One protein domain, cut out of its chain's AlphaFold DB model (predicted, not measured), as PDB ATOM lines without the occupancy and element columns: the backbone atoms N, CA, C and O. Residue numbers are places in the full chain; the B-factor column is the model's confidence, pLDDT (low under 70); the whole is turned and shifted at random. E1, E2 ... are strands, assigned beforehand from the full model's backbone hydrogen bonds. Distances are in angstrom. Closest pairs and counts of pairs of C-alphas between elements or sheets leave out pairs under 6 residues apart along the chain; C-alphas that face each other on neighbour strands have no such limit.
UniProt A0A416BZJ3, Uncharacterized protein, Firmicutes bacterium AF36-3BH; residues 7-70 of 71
ATOM      1  N   ARG A   7     -19.092  51.596 113.689       90.69
ATOM      2  CA  ARG A   7     -19.032  52.140 112.328       90.69
ATOM      3  C   ARG A   7     -18.175  53.396 112.283       90.69
ATOM      4  O   ARG A   7     -18.055  54.082 113.282       90.69
ATOM      5  N   GLY A   8     -17.642  53.738 111.116       92.56
ATOM      6  CA  GLY A   8     -16.893  54.979 110.895       92.56
ATOM      7  C   GLY A   8     -16.728  55.268 109.408       92.56
ATOM      8  O   GLY A   8     -16.737  54.346 108.591       92.56
ATOM      9  N   LYS A   9     -16.615  56.539 109.021       94.19
ATOM     10  CA  LYS A   9     -16.395  56.915 107.619       94.19
ATOM     11  C   LYS A   9     -14.925  56.793 107.261       94.19
ATOM     12  O   LYS A   9     -14.085  57.390 107.926       94.19
ATOM     13  N   SER A  10     -14.618  56.070 106.188       92.50
ATOM     14  CA  SER A  10     -13.253  55.963 105.673       92.50
ATOM     15  C   SER A  10     -12.709  57.332 105.271       92.50
ATOM     16  O   SER A  10     -13.366  58.060 104.528       92.50
ATOM     17  N   ILE A  11     -11.471  57.633 105.667       92.88
ATOM     18  CA  ILE A  11     -10.773  58.860 105.248       92.88
ATOM     19  C   ILE A  11     -10.562  58.878 103.723       92.88
ATOM     20  O   ILE A  11     -10.576  59.936 103.101       92.88
ATOM     21  N   LYS A  12     -10.401  57.702 103.098       91.69
ATOM     22  CA  LYS A  12     -10.092  57.583 101.663       91.69
ATOM     23  C   LYS A  12     -11.325  57.661 100.772       91.69
ATOM     24  O   LYS A  12     -11.296  58.328  99.746       91.69
ATOM     25  N   THR A  13     -12.383  56.934 101.125       91.69
ATOM     26  CA  THR A  13     -13.561  56.777 100.253       91.69
ATOM     27  C   THR A  13     -14.794  57.515 100.761       91.69
ATOM     28  O   THR A  13     -15.795  57.571 100.053       91.69
ATOM     29  N   ASN A  14     -14.751  58.068 101.979       91.88
ATOM     30  CA  ASN A  14     -15.883  58.692 102.673       91.88
ATOM     31  C   ASN A  14     -17.106  57.763 102.855       91.88
ATOM     32  O   ASN A  14     -18.208  58.211 103.175       91.88
ATOM     33  N   GLN A  15     -16.921  56.457 102.646       92.88
ATOM     34  CA  GLN A  15     -17.945  55.435 102.832       92.88
ATOM     35  C   GLN A  15     -17.940  54.928 104.271       92.88
ATOM     36  O   GLN A  15     -16.902  54.906 104.932       92.88
ATOM     37  N   TRP A  16     -19.105  54.492 104.743       92.00
ATOM     38  CA  TRP A  16     -19.239  53.861 106.050       92.00
ATOM     39  C   TRP A  16     -18.605  52.470 106.052       92.00
ATOM     40  O   TRP A  16     -18.966  51.613 105.245       92.00
ATOM     41  N   ILE A  17     -17.688  52.259 106.987       91.00
ATOM     42  CA  ILE A  17     -17.025  50.991 107.274       91.00
ATOM     43  C   ILE A  17     -17.503  50.502 108.633       91.00
ATOM     44  O   ILE A  17     -17.789  51.299 109.523       91.00
ATOM     45  N   TYR A  18     -17.593  49.188 108.775       90.31
ATOM     46  CA  TYR A  18     -18.228  48.509 109.890       90.31
ATOM     47  C   TYR A  18     -17.315  47.389 110.384       90.31
ATOM     48  O   TYR A  18     -16.881  46.563 109.578       90.31
ATOM     49  N   GLY A  19     -17.020  47.339 111.682       90.12
ATOM     50  CA  GLY A  19     -16.138  46.308 112.225       90.12
ATOM     51  C   GLY A  19     -15.685  46.552 113.660       90.12
ATOM     52  O   GLY A  19     -16.411  47.131 114.467       90.12
ATOM     53  N   GLY A  20     -14.487  46.061 113.985       88.56
ATOM     54  CA  GLY A  20     -13.870  46.259 115.298       88.56
ATOM     55  C   GLY A  20     -13.055  47.545 115.332       88.56
ATOM     56  O   GLY A  20     -12.155  47.711 114.511       88.56
ATOM     57  N   PHE A  21     -13.347  48.441 116.266       90.38
ATOM     58  CA  PHE A  21     -12.628  49.704 116.414       90.38
ATOM     59  C   PHE A  21     -11.295  49.522 117.154       90.38
ATOM     60  O   PHE A  21     -11.214  48.778 118.132       90.38
ATOM     61  N   HIS A  22     -10.255  50.206 116.682       90.62
ATOM     62  CA  HIS A  22      -8.936  50.230 117.300       90.62
ATOM     63  C   HIS A  22      -8.279  51.603 117.099       90.62
ATOM     64  O   HIS A  22      -8.396  52.209 116.032       90.62
ATOM     65  N   ILE A  23      -7.578  52.084 118.125       91.62
ATOM     66  CA  ILE A  23      -6.744  53.286 118.054       91.62
ATOM     67  C   ILE A  23      -5.314  52.819 117.805       91.62
ATOM     68  O   ILE A  23      -4.763  52.066 118.605       91.62
ATOM     69  N   TRP A  24      -4.743  53.239 116.683       92.12
ATOM     70  CA  TRP A  24      -3.394  52.885 116.275       92.12
ATOM     71  C   TRP A  24      -2.441  54.063 116.489       92.12
ATOM     72  O   TRP A  24      -2.490  55.067 115.779       92.12
ATOM     73  N   GLU A  25      -1.533  53.901 117.445       91.25
ATOM     74  CA  GLU A  25      -0.395  54.792 117.670       91.25
ATOM     75  C   GLU A  25       0.727  54.473 116.665       91.25
ATOM     76  O   GLU A  25       1.275  53.366 116.647       91.25
ATOM     77  N   LYS A  26       1.078  55.426 115.794       88.44
ATOM     78  CA  LYS A  26       2.104  55.230 114.747       88.44
ATOM     79  C   LYS A  26       3.529  55.213 115.297       88.44
ATOM     80  O   LYS A  26       4.435  54.704 114.637       88.44
ATOM     81  N   ARG A  27       3.735  55.800 116.476       89.94
ATOM     82  CA  ARG A  27       5.041  55.968 117.113       89.94
ATOM     83  C   ARG A  27       4.982  55.495 118.559       89.94
ATOM     84  O   ARG A  27       4.050  55.821 119.281       89.94
ATOM     85  N   GLN A  28       6.021  54.785 118.988       86.75
ATOM     86  CA  GLN A  28       6.204  54.439 120.394       86.75
ATOM     87  C   GLN A  28       6.689  55.667 121.177       86.75
ATOM     88  O   GLN A  28       7.710  56.263 120.823       86.75
ATOM     89  N   VAL A  29       5.995  56.011 122.259       88.31
ATOM     90  CA  VAL A  29       6.400  57.095 123.167       88.31
ATOM     91  C   VAL A  29       7.470  56.601 124.140       88.31
ATOM     92  O   VAL A  29       7.378  55.496 124.682       88.31
ATOM     93  N   CYS A  30       8.494  57.419 124.387       85.19
ATOM     94  CA  CYS A  30       9.486  57.127 125.416       85.19
ATOM     95  C   CYS A  30       8.937  57.472 126.809       85.19
ATOM     96  O   CYS A  30       8.744  58.640 127.136       85.19
ATOM     97  N   ALA A  31       8.758  56.455 127.658       81.19
ATOM     98  CA  ALA A  31       8.198  56.609 129.004       81.19
ATOM     99  C   ALA A  31       9.075  57.424 129.980       81.19
ATOM    100  O   ALA A  31       8.592  57.854 131.024       81.19
ATOM    101  N   LEU A  32      10.364  57.608 129.673       86.38
ATOM    102  CA  LEU A  32      11.331  58.308 130.534       86.38
ATOM    103  C   LEU A  32      11.499  59.794 130.182       86.38
ATOM    104  O   LEU A  32      12.220  60.512 130.873       86.38
ATOM    105  N   SER A  33      10.859  60.261 129.114       78.50
ATOM    106  CA  SER A  33      10.865  61.661 128.688       78.50
ATOM    107  C   SER A  33       9.458  62.245 128.743       78.50
ATOM    108  O   SER A  33       8.481  61.506 128.710       78.50
ATOM    109  N   ASN A  34       9.342  63.575 128.755       82.44
ATOM    110  CA  ASN A  34       8.057  64.275 128.633       82.44
ATOM    111  C   ASN A  34       7.541  64.278 127.177       82.44
ATOM    112  O   ASN A  34       7.144  65.311 126.643       82.44
ATOM    113  N   ASP A  35       7.672  63.132 126.518       84.75
ATOM    114  CA  ASP A  35       7.298  62.901 125.133       84.75
ATOM    115  C   ASP A  35       5.825  62.491 125.085       84.75
ATOM    116  O   ASP A  35       5.344  61.750 125.943       84.75
ATOM    117  N   SER A  36       5.095  63.000 124.101       84.62
ATOM    118  CA  SER A  36       3.662  62.773 123.947       84.62
ATOM    119  C   SER A  36       3.335  62.562 122.479       84.62
ATOM    120  O   SER A  36       3.916  63.219 121.612       84.62
ATOM    121  N   LEU A  37       2.376  61.678 122.210       85.38
ATOM    122  CA  LEU A  37       1.816  61.529 120.871       85.38
ATOM    123  C   LEU A  37       1.138  62.827 120.447       85.38
ATOM    124  O   LEU A  37       0.393  63.434 121.218       85.38
ATOM    125  N   LYS A  38       1.407  63.240 119.214       87.38
ATOM    126  CA  LYS A  38       0.636  64.288 118.544       87.38
ATOM    127  C   LYS A  38      -0.578  63.675 117.847       87.38
ATOM    128  O   LYS A  38      -0.580  62.489 117.526       87.38
ATOM    129  N   ASP A  39      -1.590  64.488 117.560       83.12
ATOM    130  CA  ASP A  39      -2.830  64.017 116.928       83.12
ATOM    131  C   ASP A  39      -2.601  63.375 115.547       83.12
ATOM    132  O   ASP A  39      -3.306  62.443 115.170       83.12
ATOM    133  N   ASP A  40      -1.586  63.811 114.793       85.75
ATOM    134  CA  ASP A  40      -1.211  63.230 113.496       85.75
ATOM    135  C   ASP A  40      -0.524  61.852 113.613       85.75
ATOM    136  O   ASP A  40      -0.481  61.070 112.647       85.75
ATOM    137  N   GLU A  41      -0.037  61.523 114.811       87.06
ATOM    138  CA  GLU A  41       0.581  60.243 115.161       87.06
ATOM    139  C   GLU A  41      -0.443  59.201 115.642       87.06
ATOM    140  O   GLU A  41      -0.077  58.043 115.862       87.06
ATOM    141  N   ILE A  42      -1.721  59.579 115.753       90.31
ATOM    142  CA  ILE A  42      -2.824  58.706 116.162       90.31
ATOM    143  C   ILE A  42      -3.748  58.472 114.963       90.31
ATOM    144  O   ILE A  42      -4.346  59.397 114.416       90.31
ATOM    145  N   SER A  43      -3.897  57.214 114.555       92.12
ATOM    146  CA  SER A  43      -4.865  56.804 113.535       92.12
ATOM    147  C   SER A  43      -6.028  56.053 114.170       92.12
ATOM    148  O   SER A  43      -5.849  55.091 114.913       92.12
ATOM    149  N   TYR A  44      -7.245  56.439 113.809       92.31
ATOM    150  CA  TYR A  44      -8.461  55.719 114.174       92.31
ATOM    151  C   TYR A  44      -8.770  54.704 113.083       92.31
ATOM    152  O   TYR A  44      -8.938  55.084 111.923       92.31
ATOM    153  N   VAL A  45      -8.826  53.416 113.421       93.44
ATOM    154  CA  VAL A  45      -9.025  52.356 112.427       93.44
ATOM    155  C   VAL A  45     -10.185  51.437 112.774       93.44
ATOM    156  O   VAL A  45     -10.440  51.110 113.932       93.44
ATOM    157  N   ILE A  46     -10.875  50.974 111.735       92.62
ATOM    158  CA  ILE A  46     -11.836  49.878 111.827       92.62
ATOM    159  C   ILE A  46     -11.235  48.651 111.160       92.62
ATOM    160  O   ILE A  46     -10.866  48.660 109.985       92.62
ATOM    161  N   THR A  47     -11.147  47.585 111.941       90.38
ATOM    162  CA  THR A  47     -10.697  46.268 111.510       90.38
ATOM    163  C   THR A  47     -11.842  45.539 110.820       90.38
ATOM    164  O   THR A  47     -12.944  45.401 111.360       90.38
ATOM    165  N   VAL A  48     -11.577  45.087 109.600       87.31
ATOM    166  CA  VAL A  48     -12.526  44.388 108.736       87.31
ATOM    167  C   VAL A  48     -11.936  43.055 108.303       87.31
ATOM    168  O   VAL A  48     -10.721  42.884 108.191       87.31
ATOM    169  N   ASN A  49     -12.809  42.080 108.064       83.19
ATOM    170  CA  ASN A  49     -12.375  40.808 107.505       83.19
ATOM    171  C   ASN A  49     -11.995  41.005 106.038       83.19
ATOM    172  O   ASN A  49     -12.817  41.490 105.260       83.19
ATOM    173  N   SER A  50     -10.796  40.568 105.651       81.69
ATOM    174  CA  SER A  50     -10.459  40.469 104.235       81.69
ATOM    175  C   SER A  50     -11.282  39.375 103.556       81.69
ATOM    176  O   SER A  50     -11.706  38.391 104.177       81.69
ATOM    177  N   PHE A  51     -11.438  39.511 102.242       80.75
ATOM    178  CA  PHE A  51     -11.777  38.378 101.394       80.75
ATOM    179  C   PHE A  51     -10.638  37.344 101.441       80.75
ATOM    180  O   PHE A  51      -9.465  37.710 101.542       80.75
ATOM    181  N   ALA A  52     -10.981  36.059 101.395       79.38
ATOM    182  CA  ALA A  52     -10.030  34.975 101.185       79.38
ATOM    183  C   ALA A  52     -10.657  33.964 100.234       79.38
ATOM    184  O   ALA A  52     -11.800  33.554 100.441       79.38
ATOM    185  N   ASP A  53      -9.893  33.584  99.218       80.88
ATOM    186  CA  ASP A  53     -10.265  32.534  98.279       80.88
ATOM    187  C   ASP A  53      -9.732  31.174  98.772       80.88
ATOM    188  O   ASP A  53      -8.734  31.119  99.493       80.88
ATOM    189  N   TRP A  54     -10.420  30.081  98.431       77.12
ATOM    190  CA  TRP A  54      -9.983  28.685  98.646       77.12
ATOM    191  C   TRP A  54      -9.295  28.352  99.988       77.12
ATOM    192  O   TRP A  54      -8.183  27.830 100.013       77.12
ATOM    193  N   ASN A  55      -9.961  28.602 101.123       81.06
ATOM    194  CA  ASN A  55      -9.467  28.241 102.468       81.06
ATOM    195  C   ASN A  55      -8.093  28.849 102.833       81.06
ATOM    196  O   ASN A  55      -7.425  28.383 103.758       81.06
ATOM    197  N   MET A  56      -7.661  29.896 102.124       84.38
ATOM    198  CA  MET A  56      -6.443  30.614 102.474       84.38
ATOM    199  C   MET A  56      -6.639  31.427 103.763       84.38
ATOM    200  O   MET A  56      -7.749  31.894 104.049       84.38
ATOM    201  N   PRO A  57      -5.564  31.642 104.544       81.38
ATOM    202  CA  PRO A  57      -5.606  32.538 105.689       81.38
ATOM    203  C   PRO A  57      -6.093  33.931 105.277       81.38
ATOM    204  O   PRO A  57      -5.611  34.513 104.305       81.38
ATOM    205  N   ARG A  58      -7.045  34.477 106.037       83.31
ATOM    206  CA  ARG A  58      -7.501  35.859 105.855       83.31
ATOM    207  C   ARG A  58      -6.442  36.811 106.381       83.31
ATOM    208  O   ARG A  58      -5.960  36.644 107.502       83.31
ATOM    209  N   THR A  59      -6.113  37.821 105.591       85.62
ATOM    210  CA  THR A  59      -5.280  38.921 106.059       85.62
ATOM    211  C   THR A  59      -6.114  39.838 106.944       85.62
ATOM    212  O   THR A  59      -7.293  40.091 106.696       85.62
ATOM    213  N   MET A  60      -5.513  40.338 108.021       84.94
ATOM    214  CA  MET A  60      -6.143  41.405 108.788       84.94
ATOM    215  C   MET A  60      -6.144  42.667 107.926       84.94
ATOM    216  O   MET A  60      -5.096  43.081 107.433       84.94
ATOM    217  N   GLN A  61      -7.313  43.274 107.747       89.62
ATOM    218  CA  GLN A  61      -7.437  44.568 107.092       89.62
ATOM    219  C   GLN A  61      -7.911  45.598 108.108       89.62
ATOM    220  O   GLN A  61      -8.834  45.349 108.882       89.62
ATOM    221  N   ALA A  62      -7.268  46.758 108.101       91.06
ATOM    222  CA  ALA A  62      -7.647  47.907 108.902       91.06
ATOM    223  C   ALA A  62      -7.856  49.095 107.965       91.06
ATOM    224  O   ALA A  62      -7.036  49.354 107.082       91.06
ATOM    225  N   VAL A  63      -8.975  49.791 108.137       92.25
ATOM    226  CA  VAL A  63      -9.317  50.979 107.358       92.25
ATOM    227  C   VAL A  63      -9.282  52.180 108.281       92.25
ATOM    228  O   VAL A  63      -9.978  52.188 109.292       92.25
ATOM    229  N   GLU A  64      -8.496  53.194 107.927       93.44
ATOM    230  CA  GLU A  64      -8.503  54.470 108.641       93.44
ATOM    231  C   GLU A  64      -9.835  55.195 108.444       93.44
ATOM    232  O   GLU A  64     -10.336  55.334 107.317       93.44
ATOM    233  N   VAL A  65     -10.401  55.655 109.556       94.06
ATOM    234  CA  VAL A  65     -11.694  56.327 109.631       94.06
ATOM    235  C   VAL A  65     -11.579  57.684 110.312       94.06
ATOM    236  O   VAL A  65     -10.665  57.939 111.090       94.06
ATOM    237  N   ILE A  66     -12.526  58.566 110.011       92.50
ATOM    238  CA  ILE A  66     -12.644  59.874 110.654       92.50
ATOM    239  C   ILE A  66     -13.110  59.660 112.099       92.50
ATOM    240  O   ILE A  66     -14.189  59.097 112.310       92.50
ATOM    241  N   ALA A  67     -12.324  60.133 113.070       88.50
ATOM    242  CA  ALA A  67     -12.557  59.938 114.504       88.50
ATOM    243  C   ALA A  67     -13.974  60.347 114.942       88.50
ATOM    244  O   ALA A  67     -14.686  59.556 115.555       88.50
ATOM    245  N   ASP A  68     -14.426  61.525 114.509       90.94
ATOM    246  CA  ASP A  68     -15.733  62.102 114.864       90.94
ATOM    247  C   ASP A  68     -16.934  61.292 114.358       90.94
ATOM    248  O   ASP A  68     -18.077  61.532 114.742       90.94
ATOM    249  N   THR A  69     -16.694  60.353 113.442       89.38
ATOM    250  CA  THR A  69     -17.749  59.530 112.845       89.38
ATOM    251  C   THR A  69     -17.854  58.147 113.475       89.38
ATOM    252  O   THR A  69     -18.721  57.377 113.062       89.38
ATOM    253  N   VAL A  70     -16.984  57.823 114.439       87.69
ATOM    254  CA  VAL A  70     -16.964  56.517 115.097       87.69
ATOM    255  C   VAL A  70     -18.122  56.393 116.092       87.69
ATOM    256  O   VAL A  70     -18.290  57.259 116.949       87.69
TER     257      VAL A  70
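This is residues 7 to 70 of the 71 residues of an uncharacterized protein of Firmicutes bacterium AF36-3BH (UniProt A0A416BZJ3). A strongly twisted sheet of four strands makes the body, and two loop tips, residues 30 to 35 and 52 to 57, stick out at opposite ends of the long axis. E2 bends sharply, pairing with E1 before the bend and E3 after it. Of 64 printed residues, 26, under half, are in named strands, with no named helix: all strand, a meander E1 E2 E3 E4, each strand the antiparallel neighbour of the one before. The whole is loose, radius of gyration of the C-alphas 14.8 A, spanning 49 by 27 by 16 A.

Inner strand E2, residues 16 to 25, bends by 91 degrees at residue 19. It forms hairpins with inner strand E3, residues 42 to 49, N 22 and O 45 within hydrogen-bond range at 2.9 A, and with edge strand E1, residues 7 to 9, N 17 and O 8 at 2.8 A. E3 and edge strand E4, residues 60 to 64, form another, N 48 and O 61 at 2.8 A.

E1, 7.2 A from first to last C-alpha, begins at (-19.032, 52.140, 112.328). E2 measures 22.2 A, E3 22.1 A; E4, 13.3 A, ends at (-8.503, 54.470, 108.641).

The C-alphas farthest apart, Asn 34 and Trp 54, are 49.9 A apart. The E2 to E3 link is long. The printed part has no cut; no printed residue is under 70 in pLDDT.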